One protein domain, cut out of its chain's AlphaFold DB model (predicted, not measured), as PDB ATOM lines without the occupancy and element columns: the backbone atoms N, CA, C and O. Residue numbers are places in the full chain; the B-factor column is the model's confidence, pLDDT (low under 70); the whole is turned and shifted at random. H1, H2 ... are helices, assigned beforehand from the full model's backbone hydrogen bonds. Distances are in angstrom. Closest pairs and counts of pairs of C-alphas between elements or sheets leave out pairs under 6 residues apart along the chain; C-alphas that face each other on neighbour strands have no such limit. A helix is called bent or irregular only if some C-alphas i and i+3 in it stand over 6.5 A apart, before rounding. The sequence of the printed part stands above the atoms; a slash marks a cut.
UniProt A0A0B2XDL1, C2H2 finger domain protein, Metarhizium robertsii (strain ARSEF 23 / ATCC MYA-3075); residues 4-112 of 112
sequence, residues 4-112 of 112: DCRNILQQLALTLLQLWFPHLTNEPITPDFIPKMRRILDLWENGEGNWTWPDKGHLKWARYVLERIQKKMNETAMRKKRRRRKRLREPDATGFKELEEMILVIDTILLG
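This is residues 4 to 112 of the 112 residues of the protein "C2H2 finger domain protein" of Metarhizium robertsii (strain ARSEF 23 / ATCC MYA-3075) (UniProt A0A0B2XDL1). A small head of three helices sits at one end of a long arm: H1 and H2 pack side by side on the first part of H3, which then runs on out of the head. Residues 77 to 112 stick out as the arm, made of the last part of H3 and, past a kink in the chain, H4 in much the same direction. The printed part has 109 residues with four named helices in the order H1, H2, H3, H4, and no named strand, an all helix class. The whole is extended, with a radius of gyration of the C-alphas of 25.4 A, and it spans 86 by 24 by 19 A, its length made by the arm.

Find C-alpha 8 at (31.212, 8.243, 11.253); there H1 begins, and it runs through residues 8 to 20 over 18.7 A. Read on past residues 21 to 32, which hold no named element, to H2, residues 33 to 46, 20.2 A long. Next look at C-alpha 56 at (26.975, -1.374, 4.804), where H3, the longest helix, starts its 34 residues, 56 to 89, covering 50.6 A. H3 is irregular, but only just: C-alphas 57 and 60 are 6.8 A apart, against about 5 A in a regular helix. H4, residues 93 to 111, is 27.1 A long and ends with C-alpha 111 at (22.584, 82.467, 5.882).

Start at H1, which touches residues 62 to 73 of H3 alone; their closest C-alphas, those of Leu 16 and Ile 69, are 5.7 A apart. The two run the same way at a shallow tilt of 28 degrees. H2 touches H3 at residues 56 to 70 alone, and the closest C-alphas, those of Ile 34 and Gln 70, are 6.8 A apart. H2 and H3 form a helical hairpin, running opposite ways at a shallow tilt of 18 degrees. H1 and H2 are near each other, with 7 pairs of C-alphas within 10 A. H4 is apart from H1, H2 and H3. Check the backbone O i to N i+4 pairs: each is within hydrogen-bond range in H1, H2 and H4, and 28 of 30 are in H3.

The two C-alphas farthest apart, those of Asp 55 and Gly 112, are 86.6 A from each other. Without the stretch that stands free, residues 77 to 112, the body of 73 residues spans 36 by 20 by 19 A. The printed part has no cut. The link from H1 to H2 is long, that from H2 to H3 short, and that from H3 to H4 tight. In the B-factor column the mean pLDDT of the printed part is 81.9; you will find values under 70 at residue 4, residues 88 to 102, residue 104 and residues 106 to 112.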
ATOM      1  N   ASP A   4      40.336   4.350  12.346       68.81
ATOM      2  CA  ASP A   4      39.010   3.883  12.749       68.81
ATOM      3  C   ASP A   4      37.915   4.830  12.232       68.81
ATOM      4  O   ASP A   4      37.796   5.969  12.688       68.81
ATOM      5  N   CYS A   5      37.107   4.360  11.280       76.25
ATOM      6  CA  CYS A   5      35.969   5.101  10.732       76.25
ATOM      7  C   CYS A   5      34.621   4.674  11.328       76.25
ATOM      8  O   CYS A   5      33.579   5.152  10.874       76.25
ATOM      9  N   ARG A   6      34.595   3.827  12.367       75.00
ATOM     10  CA  ARG A   6      33.336   3.339  12.961       75.00
ATOM     11  C   ARG A   6      32.472   4.465  13.535       75.00
ATOM     12  O   ARG A   6      31.246   4.388  13.489       75.00
ATOM     13  N   ASN A   7      33.096   5.557  13.976       85.88
ATOM     14  CA  ASN A   7      32.408   6.699  14.588       85.88
ATOM     15  C   ASN A   7      31.719   7.640  13.587       85.88
ATOM     16  O   ASN A   7      31.077   8.606  14.001       85.88
ATOM     17  N   ILE A   8      31.806   7.377  12.280       90.00
ATOM     18  CA  ILE A   8      31.212   8.243  11.253       90.00
ATOM     19  C   ILE A   8      29.700   8.437  11.445       90.00
ATOM     20  O   ILE A   8      29.173   9.533  11.248       90.00
ATOM     21  N   LEU A   9      29.004   7.388  11.895       91.44
ATOM     22  CA  LEU A   9      27.566   7.430  12.147       91.44
ATOM     23  C   LEU A   9      27.235   8.356  13.321       91.44
ATOM     24  O   LEU A   9      26.320   9.174  13.235       91.44
ATOM     25  N   GLN A  10      28.025   8.274  14.392       91.38
ATOM     26  CA  GLN A  10      27.878   9.140  15.555       91.38
ATOM     27  C   GLN A  10      28.157  10.603  15.196       91.38
ATOM     28  O   GLN A  10      27.389  11.479  15.586       91.38
ATOM     29  N   GLN A  11      29.203  10.875  14.408       91.00
ATOM     30  CA  GLN A  11      29.506  12.231  13.942       91.00
ATOM     31  C   GLN A  11      28.350  12.819  13.126       91.00
ATOM     32  O   GLN A  11      27.941  13.949  13.373       91.00
ATOM     33  N   LEU A  12      27.764  12.047  12.206       92.06
ATOM     34  CA  LEU A  12      26.587  12.477  11.443       92.06
ATOM     35  C   LEU A  12      25.387  12.789  12.350       92.06
ATOM     36  O   LEU A  12      24.740  13.823  12.173       92.06
ATOM     37  N   ALA A  13      25.105  11.934  13.336       90.88
ATOM     38  CA  ALA A  13      24.012  12.149  14.283       90.88
ATOM     39  C   ALA A  13      24.220  13.411  15.139       90.88
ATOM     40  O   ALA A  13      23.307  14.230  15.258       90.88
ATOM     41  N   LEU A  14      25.421  13.596  15.694       90.31
ATOM     42  CA  LEU A  14      25.754  14.748  16.536       90.31
ATOM     43  C   LEU A  14      25.733  16.058  15.743       90.31
ATOM     44  O   LEU A  14      25.153  17.039  16.206       90.31
ATOM     45  N   THR A  15      26.270  16.070  14.521       90.88
ATOM     46  CA  THR A  15      26.215  17.256  13.655       90.88
ATOM     47  C   THR A  15      24.776  17.615  13.286       90.88
ATOM     48  O   THR A  15      24.407  18.793  13.265       90.88
ATOM     49  N   LEU A  16      23.925  16.617  13.021       90.94
ATOM     50  CA  LEU A  16      22.506  16.867  12.798       90.94
ATOM     51  C   LEU A  16      21.854  17.461  14.057       90.94
ATOM     52  O   LEU A  16      21.145  18.458  13.946       90.94
ATOM     53  N   LEU A  17      22.124  16.910  15.242       90.06
ATOM     54  CA  LEU A  17      21.614  17.429  16.513       90.06
ATOM     55  C   LEU A  17      22.022  18.897  16.727       90.06
ATOM     56  O   LEU A  17      21.165  19.734  16.998       90.06
ATOM     57  N   GLN A  18      23.296  19.230  16.516       89.50
ATOM     58  CA  GLN A  18      23.830  20.593  16.626       89.50
ATOM     59  C   GLN A  18      23.105  21.588  15.703       89.50
ATOM     60  O   GLN A  18      22.843  22.724  16.093       89.50
ATOM     61  N   LEU A  19      22.719  21.171  14.491       87.38
ATOM     62  CA  LEU A  19      21.949  22.021  13.570       87.38
ATOM     63  C   LEU A  19      20.506  22.273  14.016       87.38
ATOM     64  O   LEU A  19      19.921  23.302  13.662       87.38
ATOM     65  N   TRP A  20      19.908  21.325  14.732       85.50
ATOM     66  CA  TRP A  20      18.548  21.450  15.257       85.50
ATOM     67  C   TRP A  20      18.508  22.194  16.587       85.50
ATOM     68  O   TRP A  20      17.576  22.965  16.825       85.50
ATOM     69  N   PHE A  21      19.555  22.041  17.394       87.12
ATOM     70  CA  PHE A  21      19.699  22.656  18.704       87.12
ATOM     71  C   PHE A  21      20.989  23.493  18.767       87.12
ATOM     72  O   PHE A  21      21.951  23.113  19.434       87.12
ATOM     73  N   PRO A  22      21.017  24.673  18.114       81.25
ATOM     74  CA  PRO A  22      22.218  25.506  18.044       81.25
ATOM     75  C   PRO A  22      22.674  26.092  19.389       81.25
ATOM     76  O   PRO A  22      23.684  26.773  19.428       81.25
ATOM     77  N   HIS A  23      21.928  25.880  20.477       82.75
ATOM     78  CA  HIS A  23      22.327  26.276  21.830       82.75
ATOM     79  C   HIS A  23      23.196  25.220  22.529       82.75
ATOM     80  O   HIS A  23      23.763  25.510  23.575       82.75
ATOM     81  N   LEU A  24      23.293  24.003  21.978       80.88
ATOM     82  CA  LEU A  24      24.130  22.943  22.549       80.88
ATOM     83  C   LEU A  24      25.624  23.212  22.349       80.88
ATOM     84  O   LEU A  24      26.450  22.682  23.085       80.88
ATOM     85  N   THR A  25      25.981  24.003  21.339       78.50
ATOM     86  CA  THR A  25      27.369  24.340  21.027       78.50
ATOM     87  C   THR A  25      27.416  25.726  20.394       78.50
ATOM     88  O   THR A  25      26.568  26.077  19.576       78.50
ATOM     89  N   ASN A  26      28.429  26.510  20.761       74.75
ATOM     90  CA  ASN A  26      28.685  27.822  20.162       74.75
ATOM     91  C   ASN A  26      29.496  27.724  18.858       74.75
ATOM     92  O   ASN A  26      29.768  28.741  18.218       74.75
ATOM     93  N   GLU A  27      29.901  26.518  18.460       78.00
ATOM     94  CA  GLU A  27      30.781  26.314  17.320       78.00
ATOM     95  C   GLU A  27      29.974  26.200  16.021       78.00
ATOM     96  O   GLU A  27      29.015  25.425  15.931       78.00
ATOM     97  N   PRO A  28      30.334  26.959  14.975       80.06
ATOM     98  CA  PRO A  28      29.741  26.775  13.665       80.06
ATOM     99  C   PRO A  28      30.271  25.492  13.018       80.06
ATOM    100  O   PRO A  28      31.459  25.184  13.080       80.06
ATOM    101  N   ILE A  29      29.399  24.783  12.304       86.12
ATOM    102  CA  ILE A  29      29.832  23.671  11.455       86.12
ATOM    103  C   ILE A  29      30.711  24.214  10.331       86.12
ATOM    104  O   ILE A  29      30.367  25.202   9.671       86.12
ATOM    105  N   THR A  30      31.839  23.546  10.108       86.31
ATOM    106  CA  THR A  30      32.807  23.943   9.089       86.31
ATOM    107  C   THR A  30      32.218  23.797   7.678       86.31
ATOM    108  O   THR A  30      31.510  22.824   7.399       86.31
ATOM    109  N   PRO A  31      32.511  24.725   6.748       84.31
ATOM    110  CA  PRO A  31      32.054  24.622   5.357       84.31
ATOM    111  C   PRO A  31      32.497  23.324   4.665       84.31
ATOM    112  O   PRO A  31      31.762  22.774   3.846       84.31
ATOM    113  N   ASP A  32      33.662  22.800   5.052       89.31
ATOM    114  CA  ASP A  32      34.239  21.573   4.501       89.31
ATOM    115  C   ASP A  32      33.572  20.286   4.997       89.31
ATOM    116  O   ASP A  32      33.881  19.206   4.490       89.31
ATOM    117  N   PHE A  33      32.688  20.361   5.994       91.50
ATOM    118  CA  PHE A  33      32.083  19.171   6.589       91.50
ATOM    119  C   PHE A  33      31.365  18.319   5.533       91.50
ATOM    120  O   PHE A  33      31.610  17.120   5.430       91.50
ATOM    121  N   ILE A  34      30.530  18.942   4.697       94.12
ATOM    122  CA  ILE A  34      29.776  18.245   3.648       94.12
ATOM    123  C   ILE A  34      30.686  17.564   2.612       94.12
ATOM    124  O   ILE A  34      30.511  16.361   2.406       94.12
ATOM    125  N   PRO A  35      31.632  18.260   1.945       94.69
ATOM    126  CA  PRO A  35      32.483  17.618   0.945       94.69
ATOM    127  C   PRO A  35      33.365  16.517   1.544       94.69
ATOM    128  O   PRO A  35      33.489  15.456   0.933       94.69
ATOM    129  N   LYS A  36      33.903  16.710   2.759       93.12
ATOM    130  CA  LYS A  36      34.691  15.677   3.450       93.12
ATOM    131  C   LYS A  36      33.845  14.443   3.744       93.12
ATOM    132  O   LYS A  36      34.210  13.345   3.339       93.12
ATOM    133  N   MET A  37      32.686  14.620   4.376       94.38
ATOM    134  CA  MET A  37      31.807  13.501   4.717       94.38
ATOM    135  C   MET A  37      31.296  12.771   3.482       94.38
ATOM    136  O   MET A  37      31.271  11.546   3.481       94.38
ATOM    137  N   ARG A  38      30.956  13.492   2.408       95.62
ATOM    138  CA  ARG A  38      30.549  12.876   1.140       95.62
ATOM    139  C   ARG A  38      31.642  11.961   0.599       95.62
ATOM    140  O   ARG A  38      31.364  10.800   0.326       95.62
ATOM    141  N   ARG A  39      32.887  12.448   0.543       94.12
ATOM    142  CA  ARG A  39      34.022  11.648   0.077       94.12
ATOM    143  C   ARG A  39      34.238  10.406   0.938       94.12
ATOM    144  O   ARG A  39      34.504   9.345   0.389       94.12
ATOM    145  N   ILE A  40      34.102  10.520   2.259       92.31
ATOM    146  CA  ILE A  40      34.239   9.366   3.159       92.31
ATOM    147  C   ILE A  40      33.129   8.334   2.900       92.31
ATOM    148  O   ILE A  40      33.421   7.143   2.854       92.31
ATOM    149  N   LEU A  41      31.880   8.763   2.687       94.00
ATOM    150  CA  LEU A  41      30.788   7.842   2.348       94.00
ATOM    151  C   LEU A  41      31.007   7.147   0.998       94.00
ATOM    152  O   LEU A  41      30.699   5.966   0.880       94.00
ATOM    153  N   ASP A  42      31.564   7.849   0.010       94.56
ATOM    154  CA  ASP A  42      31.887   7.261  -1.295       94.56
ATOM    155  C   ASP A  42      33.008   6.207  -1.170       94.56
ATOM    156  O   ASP A  42      32.904   5.119  -1.732       94.56
ATOM    157  N   LEU A  43      34.044   6.483  -0.365       92.75
ATOM    158  CA  LEU A  43      35.101   5.508  -0.058       92.75
ATOM    159  C   LEU A  43      34.549   4.278   0.675       92.75
ATOM    160  O   LEU A  43      34.925   3.149   0.363       92.75
ATOM    161  N   TRP A  44      33.633   4.486   1.621       92.56
ATOM    162  CA  TRP A  44      32.968   3.401   2.339       92.56
ATOM    163  C   TRP A  44      32.119   2.526   1.405       92.56
ATOM    164  O   TRP A  44      32.179   1.298   1.488       92.56
ATOM    165  N   GLU A  45      31.362   3.129   0.487       93.31
ATOM    166  CA  GLU A  45      30.521   2.398  -0.468       93.31
ATOM    167  C   GLU A  45      31.351   1.460  -1.351       93.31
ATOM    168  O   GLU A  45      31.030   0.270  -1.475       93.31
ATOM    169  N   ASN A  46      32.475   1.975  -1.853       92.00
ATOM    170  CA  ASN A  46      33.420   1.228  -2.677       92.00
ATOM    171  C   ASN A  46      34.288   0.246  -1.871       92.00
ATOM    172  O   ASN A  46      34.978  -0.585  -2.456       92.00
ATOM    173  N   GLY A  47      34.257   0.312  -0.534       86.69
ATOM    174  CA  GLY A  47      35.138  -0.478   0.329       86.69
ATOM    175  C   GLY A  47      36.618  -0.123   0.152       86.69
ATOM    176  O   GLY A  47      37.478  -0.980   0.323       86.69
ATOM    177  N   GLU A  48      36.915   1.121  -0.223       85.25
ATOM    178  CA  GLU A  48      38.268   1.579  -0.529       85.25
ATOM    179  C   GLU A  48      39.076   1.889   0.742       85.25
ATOM    180  O   GLU A  48      38.589   2.500   1.693       85.25
ATOM    181  N   GLY A  49      40.362   1.530   0.723       76.81
ATOM    182  CA  GLY A  49      41.335   1.851   1.766       76.81
ATOM    183  C   GLY A  49      41.336   0.909   2.980       76.81
ATOM    184  O   GLY A  49      40.437   0.104   3.187       76.81
ATOM    185  N   ASN A  50      42.370   1.038   3.816       80.31
ATOM    186  CA  ASN A  50      42.619   0.163   4.974       80.31
ATOM    187  C   ASN A  50      41.867   0.612   6.246       80.31
ATOM    188  O   ASN A  50      42.428   0.609   7.351       80.31
ATOM    189  N   TRP A  51      40.614   1.038   6.082       82.69
ATOM    190  CA  TRP A  51      39.773   1.605   7.139       82.69
ATOM    191  C   TRP A  51      38.804   0.560   7.682       82.69
ATOM    192  O   TRP A  51      38.295  -0.288   6.949       82.69
ATOM    193  N   THR A  52      38.504   0.642   8.976       86.06
ATOM    194  CA  THR A  52      37.405  -0.139   9.551       86.06
ATOM    195  C   THR A  52      36.101   0.600   9.301       86.06
ATOM    196  O   THR A  52      35.804   1.613   9.938       86.06
ATOM    197  N   TRP A  53      35.337   0.088   8.345       89.19
ATOM    198  CA  TRP A  53      34.045   0.633   7.969       89.19
ATOM    199  C   TRP A  53      32.913   0.111   8.868       89.19
ATOM    200  O   TRP A  53      32.971  -1.038   9.312       89.19
ATOM    201  N   PRO A  54      31.860   0.908   9.127       89.12
ATOM    202  CA  PRO A  54      30.622   0.382   9.696       89.12
ATOM    203  C   PRO A  54      29.916  -0.593   8.736       89.12
ATOM    204  O   PRO A  54      30.243  -0.686   7.549       89.12
ATOM    205  N   ASP A  55      28.893  -1.289   9.238       90.12
ATOM    206  CA  ASP A  55      28.057  -2.188   8.433       90.12
ATOM    207  C   ASP A  55      27.379  -1.433   7.274       90.12
ATOM    208  O   ASP A  55      26.715  -0.413   7.499       90.12
ATOM    209  N   LYS A  56      27.519  -1.958   6.044       89.94
ATOM    210  CA  LYS A  56      26.975  -1.374   4.804       89.94
ATOM    211  C   LYS A  56      25.468  -1.092   4.869       89.94
ATOM    212  O   LYS A  56      25.008  -0.168   4.200       89.94
ATOM    213  N   GLY A  57      24.699  -1.802   5.697       90.88
ATOM    214  CA  GLY A  57      23.283  -1.522   5.943       90.88
ATOM    215  C   GLY A  57      23.014  -0.099   6.456       90.88
ATOM    216  O   GLY A  57      21.964   0.479   6.174       90.88
ATOM    217  N   HIS A  58      23.985   0.526   7.127       92.44
ATOM    218  CA  HIS A  58      23.873   1.898   7.629       92.44
ATOM    219  C   HIS A  58      24.224   2.971   6.589       92.44
ATOM    220  O   HIS A  58      24.004   4.158   6.836       92.44
ATOM    221  N   LEU A  59      24.741   2.596   5.416       93.62
ATOM    222  CA  LEU A  59      25.227   3.549   4.413       93.62
ATOM    223  C   LEU A  59      24.084   4.403   3.841       93.62
ATOM    224  O   LEU A  59      24.220   5.618   3.683       93.62
ATOM    225  N   LYS A  60      22.900   3.799   3.655       94.12
ATOM    226  CA  LYS A  60      21.671   4.512   3.266       94.12
ATOM    227  C   LYS A  60      21.265   5.561   4.302       94.12
ATOM    228  O   LYS A  60      20.919   6.685   3.942       94.12
ATOM    229  N   TRP A  61      21.327   5.205   5.586       94.69
ATOM    230  CA  TRP A  61      21.039   6.137   6.675       94.69
ATOM    231  C   TRP A  61      22.060   7.277   6.707       94.69
ATOM    232  O   TRP A  61      21.679   8.441   6.811       94.69
ATOM    233  N   ALA A  62      23.345   6.970   6.529       94.94
ATOM    234  CA  ALA A  62      24.406   7.969   6.539       94.94
ATOM    235  C   ALA A  62      24.247   8.999   5.406       94.94
ATOM    236  O   ALA A  62      24.333  10.205   5.654       94.94
ATOM    237  N   ARG A  63      23.935   8.543   4.180       96.38
ATOM    238  CA  ARG A  63      23.635   9.430   3.042       96.38
ATOM    239  C   ARG A  63      22.414  10.308   3.321       96.38
ATOM    240  O   ARG A  63      22.492  11.525   3.154       96.38
ATOM    241  N   TYR A  64      21.335   9.719   3.838       95.62
ATOM    242  CA  TYR A  64      20.134  10.463   4.222       95.62
ATOM    243  C   TYR A  64      20.433  11.562   5.254       95.62
ATOM    244  O   TYR A  64      20.009  12.709   5.096       95.62
ATOM    245  N   VAL A  65      21.191  11.248   6.309       95.06
ATOM    246  CA  VAL A  65      21.552  12.233   7.337       95.06
ATOM    247  C   VAL A  65      22.407  13.354   6.748       95.06
ATOM    248  O   VAL A  65      22.135  14.526   7.015       95.06
ATOM    249  N   LEU A  66      23.385  13.032   5.898       96.00
ATOM    250  CA  LEU A  66      24.234  14.035   5.253       96.00
ATOM    251  C   LEU A  66      23.427  15.015   4.381       96.00
ATOM    252  O   LEU A  66      23.658  16.226   4.437       96.00
ATOM    253  N   GLU A  67      22.437  14.527   3.630       95.75
ATOM    254  CA  GLU A  67      21.521  15.377   2.854       95.75
ATOM    255  C   GLU A  67      20.695  16.309   3.750       95.75
ATOM    256  O   GLU A  67      20.524  17.495   3.448       95.75
ATOM    257  N   ARG A  68      20.209  15.803   4.892       95.06
ATOM    258  CA  ARG A  68      19.456  16.601   5.874       95.06
ATOM    259  C   ARG A  68      20.314  17.708   6.479       95.06
ATOM    260  O   ARG A  68      19.836  18.839   6.600       95.06
ATOM    261  N   ILE A  69      21.569  17.405   6.811       93.69
ATOM    262  CA  ILE A  69      22.557  18.385   7.283       93.69
ATOM    263  C   ILE A  69      22.747  19.469   6.215       93.69
ATOM    264  O   ILE A  69      22.566  20.653   6.506       93.69
ATOM    265  N   GLN A  70      23.019  19.082   4.965       94.62
ATOM    266  CA  GLN A  70      23.239  20.029   3.870       94.62
ATOM    267  C   GLN A  70      22.030  20.946   3.643       94.62
ATOM    268  O   GLN A  70      22.178  22.168   3.537       94.62
ATOM    269  N   LYS A  71      20.817  20.382   3.627       93.69
ATOM    270  CA  LYS A  71      19.577  21.154   3.487       93.69
ATOM    271  C   LYS A  71      19.437  22.192   4.602       93.69
ATOM    272  O   LYS A  71      19.185  23.365   4.325       93.69
ATOM    273  N   LYS A  72      19.652  21.788   5.856       90.69
ATOM    274  CA  LYS A  72      19.515  22.677   7.015       90.69
ATOM    275  C   LYS A  72      20.577  23.780   7.032       90.69
ATOM    276  O   LYS A  72      20.260  24.928   7.357       90.69
ATOM    277  N   MET A  73      21.811  23.474   6.634       89.69
ATOM    278  CA  MET A  73      22.864  24.481   6.456       89.69
ATOM    279  C   MET A  73      22.449  25.533   5.417       89.69
ATOM    280  O   MET A  73      22.528  26.733   5.696       89.69
ATOM    281  N   ASN A  74      21.914  25.101   4.271       90.75
ATOM    282  CA  ASN A  74      21.441  25.996   3.211       90.75
ATOM    283  C   ASN A  74      20.274  26.885   3.670       90.75
ATOM    284  O   ASN A  74      20.295  28.097   3.447       90.75
ATOM    285  N   GLU A  75      19.282  26.322   4.364       89.62
ATOM    286  CA  GLU A  75      18.170  27.085   4.953       89.62
ATOM    287  C   GLU A  75      18.675  28.168   5.917       89.62
ATOM    288  O   GLU A  75      18.232  29.321   5.882       89.62
ATOM    289  N   THR A  76      19.649  27.815   6.756       85.44
ATOM    290  CA  THR A  76      20.232  28.724   7.750       85.44
ATOM    291  C   THR A  76      21.019  29.851   7.077       85.44
ATOM    292  O   THR A  76      20.868  31.020   7.449       85.44
ATOM    293  N   ALA A  77      21.799  29.536   6.037       85.50
ATOM    294  CA  ALA A  77      22.515  30.517   5.227       85.50
ATOM    295  C   ALA A  77      21.551  31.481   4.514       85.50
ATOM    296  O   ALA A  77      21.727  32.703   4.571       85.50
ATOM    297  N   MET A  78      20.474  30.958   3.922       84.94
ATOM    298  CA  MET A  78      19.440  31.763   3.266       84.94
ATOM    299  C   MET A  78      18.709  32.675   4.254       84.94
ATOM    300  O   MET A  78      18.493  33.857   3.964       84.94
ATOM    301  N   ARG A  79      18.397  32.184   5.460       85.94
ATOM    302  CA  ARG A  79      17.794  32.995   6.528       85.94
ATOM    303  C   ARG A  79      18.717  34.135   6.964       85.94
ATOM    304  O   ARG A  79      18.250  35.268   7.095       85.94
ATOM    305  N   LYS A  80      20.020  33.872   7.137       84.19
ATOM    306  CA  LYS A  80      21.028  34.909   7.439       84.19
ATOM    307  C   LYS A  80      21.115  35.948   6.314       84.19
ATOM    308  O   LYS A  80      21.038  37.146   6.585       84.19
ATOM    309  N   LYS A  81      21.175  35.508   5.052       84.81
ATOM    310  CA  LYS A  81      21.205  36.386   3.868       84.81
ATOM    311  C   LYS A  81      19.965  37.281   3.781       84.81
ATOM    312  O   LYS A  81      20.093  38.480   3.538       84.81
ATOM    313  N   ARG A  82      18.770  36.729   4.028       83.56
ATOM    314  CA  ARG A  82      17.505  37.485   4.047       83.56
ATOM    315  C   ARG A  82      17.493  38.548   5.147       83.56
ATOM    316  O   ARG A  82      17.122  39.684   4.874       83.56
ATOM    317  N   ARG A  83      17.946  38.207   6.360       82.06
ATOM    318  CA  ARG A  83      18.066  39.162   7.477       82.06
ATOM    319  C   ARG A  83      19.024  40.309   7.151       82.06
ATOM    320  O   ARG A  83      18.666  41.460   7.365       82.06
ATOM    321  N   ARG A  84      20.196  40.011   6.575       81.44
ATOM    322  CA  ARG A  84      21.167  41.035   6.149       81.44
ATOM    323  C   ARG A  84      20.570  41.989   5.111       81.44
ATOM    324  O   ARG A  84      20.712  43.193   5.246       81.44
ATOM    325  N   ARG A  85      19.856  41.461   4.111       77.62
ATOM    326  CA  ARG A  85      19.170  42.282   3.097       77.62
ATOM    327  C   ARG A  85      18.077  43.171   3.687       77.62
ATOM    328  O   ARG A  85      17.909  44.278   3.202       77.62
ATOM    329  N   LYS A  86      17.341  42.695   4.699       75.69
ATOM    330  CA  LYS A  86      16.328  43.507   5.387       75.69
ATOM    331  C   LYS A  86      16.975  44.702   6.100       75.69
ATOM    332  O   LYS A  86      16.558  45.819   5.850       75.69
ATOM    333  N   ARG A  87      18.048  44.469   6.866       71.81
ATOM    334  CA  ARG A  87      18.814  45.540   7.534       71.81
ATOM    335  C   ARG A  87      19.387  46.572   6.562       71.81
ATOM    336  O   ARG A  87      19.419  47.739   6.875       71.81
ATOM    337  N   LEU A  88      19.818  46.150   5.374       68.00
ATOM    338  CA  LEU A  88      20.313  47.078   4.347       68.00
ATOM    339  C   LEU A  88      19.202  47.913   3.681       68.00
ATOM    340  O   LEU A  88      19.511  48.883   3.004       68.00
ATOM    341  N   ARG A  89      17.934  47.497   3.794       63.19
ATOM    342  CA  ARG A  89      16.773  48.202   3.220       63.19
ATOM    343  C   ARG A  89      16.064  49.111   4.215       63.19
ATOM    344  O   ARG A  89      15.328  49.983   3.780       63.19
ATOM    345  N   GLU A  90      16.236  48.864   5.505       58.53
ATOM    346  CA  GLU A  90      15.861  49.780   6.576       58.53
ATOM    347  C   GLU A  90      17.108  50.643   6.825       58.53
ATOM    348  O   GLU A  90      17.949  50.222   7.616       58.53
ATOM    349  N   PRO A  91      17.326  51.769   6.104       56.53
ATOM    350  CA  PRO A  91      18.359  52.697   6.533       56.53
ATOM    351  C   PRO A  91      18.008  53.079   7.967       56.53
ATOM    352  O   PRO A  91      16.856  53.427   8.242       56.53
ATOM    353  N   ASP A  92      18.962  52.935   8.886       58.41
ATOM    354  CA  ASP A  92      18.793  53.401  10.253       58.41
ATOM    355  C   ASP A  92      18.314  54.856  10.164       58.41
ATOM    356  O   ASP A  92      19.031  55.726   9.666       58.41
ATOM    357  N   ALA A  93      17.072  55.117  10.587       56.09
ATOM    358  CA  ALA A  93      16.459  56.449  10.549       56.09
ATOM    359  C   ALA A  93      17.295  57.500  11.311       56.09
ATOM    360  O   ALA A  93      17.088  58.700  11.170       56.09
ATOM    361  N   THR A  94      18.263  57.036  12.099       56.88
ATOM    362  CA  THR A  94      19.292  57.801  12.794       56.88
ATOM    363  C   THR A  94      20.274  58.492  11.841       56.88
ATOM    364  O   THR A  94      20.566  59.664  12.036       56.88
ATOM    365  N   GLY A  95      20.727  57.823  10.773       54.59
ATOM    366  CA  GLY A  95      21.727  58.395   9.857       54.59
ATOM    367  C   GLY A  95      21.179  59.515   8.966       54.59
ATOM    368  O   GLY A  95      21.913  60.424   8.596       54.59
ATOM    369  N   PHE A  96      19.878  59.482   8.652       57.31
ATOM    370  CA  PHE A  96      19.209  60.580   7.944       57.31
ATOM    371  C   PHE A  96      18.940  61.779   8.858       57.31
ATOM    372  O   PHE A  96      19.102  62.905   8.407       57.31
ATOM    373  N   LYS A  97      18.612  61.554  10.140       58.62
ATOM    374  CA  LYS A  97      18.461  62.640  11.120       58.62
ATOM    375  C   LYS A  97      19.764  63.391  11.374       58.62
ATOM    376  O   LYS A  97      19.744  64.611  11.399       58.62
ATOM    377  N   GLU A  98      20.886  62.684  11.509       58.00
ATOM    378  CA  GLU A  98      22.200  63.322  11.684       58.00
ATOM    379  C   GLU A  98      22.601  64.146  10.447       58.00
ATOM    380  O   GLU A  98      23.153  65.236  10.578       58.00
ATOM    381  N   LEU A  99      22.265  63.674   9.240       58.97
ATOM    382  CA  LEU A  99      22.472  64.429   7.999       58.97
ATOM    383  C   LEU A  99      21.541  65.644   7.879       58.97
ATOM    384  O   LEU A  99      22.005  66.709   7.482       58.97
ATOM    385  N   GLU A 100      20.259  65.518   8.233       63.53
ATOM    386  CA  GLU A 100      19.313  66.643   8.260       63.53
ATOM    387  C   GLU A 100      19.719  67.705   9.295       63.53
ATOM    388  O   GLU A 100      19.691  68.895   8.988       63.53
ATOM    389  N   GLU A 101      20.162  67.293  10.486       65.75
ATOM    390  CA  GLU A 101      20.679  68.202  11.516       65.75
ATOM    391  C   GLU A 101      21.971  68.899  11.066       65.75
ATOM    392  O   GLU A 101      22.107  70.108  11.255       65.75
ATOM    393  N   MET A 102      22.898  68.189  10.410       63.62
ATOM    394  CA  MET A 102      24.104  68.815   9.854       63.62
ATOM    395  C   MET A 102      23.781  69.817   8.738       63.62
ATOM    396  O   MET A 102      24.394  70.881   8.700       63.62
ATOM    397  N   ILE A 103      22.822  69.515   7.856       70.56
ATOM    398  CA  ILE A 103      22.385  70.442   6.800       70.56
ATOM    399  C   ILE A 103      21.767  71.706   7.417       70.56
ATOM    400  O   ILE A 103      22.149  72.812   7.042       70.56
ATOM    401  N   LEU A 104      20.907  71.560   8.429       67.38
ATOM    402  CA  LEU A 104      20.320  72.685   9.168       67.38
ATOM    403  C   LEU A 104      21.377  73.580   9.831       67.38
ATOM    404  O   LEU A 104      21.272  74.807   9.780       67.38
ATOM    405  N   VAL A 105      22.412  72.992  10.435       70.69
ATOM    406  CA  VAL A 105      23.512  73.754  11.048       70.69
ATOM    407  C   VAL A 105      24.315  74.515   9.990       70.69
ATOM    408  O   VAL A 105      24.656  75.675  10.207       70.69
ATOM    409  N   ILE A 106      24.580  73.900   8.835       68.38
ATOM    410  CA  ILE A 106      25.303  74.541   7.728       68.38
ATOM    411  C   ILE A 106      24.502  75.718   7.154       68.38
ATOM    412  O   ILE A 106      25.067  76.797   6.982       68.38
ATOM    413  N   ASP A 107      23.196  75.554   6.934       64.56
ATOM    414  CA  ASP A 107      22.327  76.631   6.440       64.56
ATOM    415  C   ASP A 107      22.245  77.799   7.432       64.56
ATOM    416  O   ASP A 107      22.263  78.960   7.029       64.56
ATOM    417  N   THR A 108      22.242  77.513   8.737       67.44
ATOM    418  CA  THR A 108      22.224  78.546   9.787       67.44
ATOM    419  C   THR A 108      23.534  79.346   9.841       67.44
ATOM    420  O   THR A 108      23.514  80.533  10.146       67.44
ATOM    421  N   ILE A 109      24.674  78.715   9.536       67.25
ATOM    422  CA  ILE A 109      25.997  79.365   9.521       67.25
ATOM    423  C   ILE A 109      26.228  80.162   8.226       67.25
ATOM    424  O   ILE A 109      26.967  81.141   8.239       67.25
ATOM    425  N   LEU A 110      25.640  79.736   7.104       56.03
ATOM    426  CA  LEU A 110      25.846  80.373   5.799       56.03
ATOM    427  C   LEU A 110      24.833  81.484   5.478       56.03
ATOM    428  O   LEU A 110      25.119  82.314   4.616       56.03
ATOM    429  N   LEU A 111      23.661  81.494   6.124       56.59
ATOM    430  CA  LEU A 111      22.584  82.467   5.882       56.59
ATOM    431  C   LEU A 111      22.328  83.432   7.056       56.59
ATOM    432  O   LEU A 111      21.430  84.271   6.949       56.59
ATOM    433  N   GLY A 112      23.086  83.318   8.152       48.00
ATOM    434  CA  GLY A 112      23.130  84.280   9.264       48.00
ATOM    435  C   GLY A 112      24.396  85.123   9.228       48.00
ATOM    436  O   GLY A 112      24.301  86.321   9.573       48.00
TER     437      GLY A 112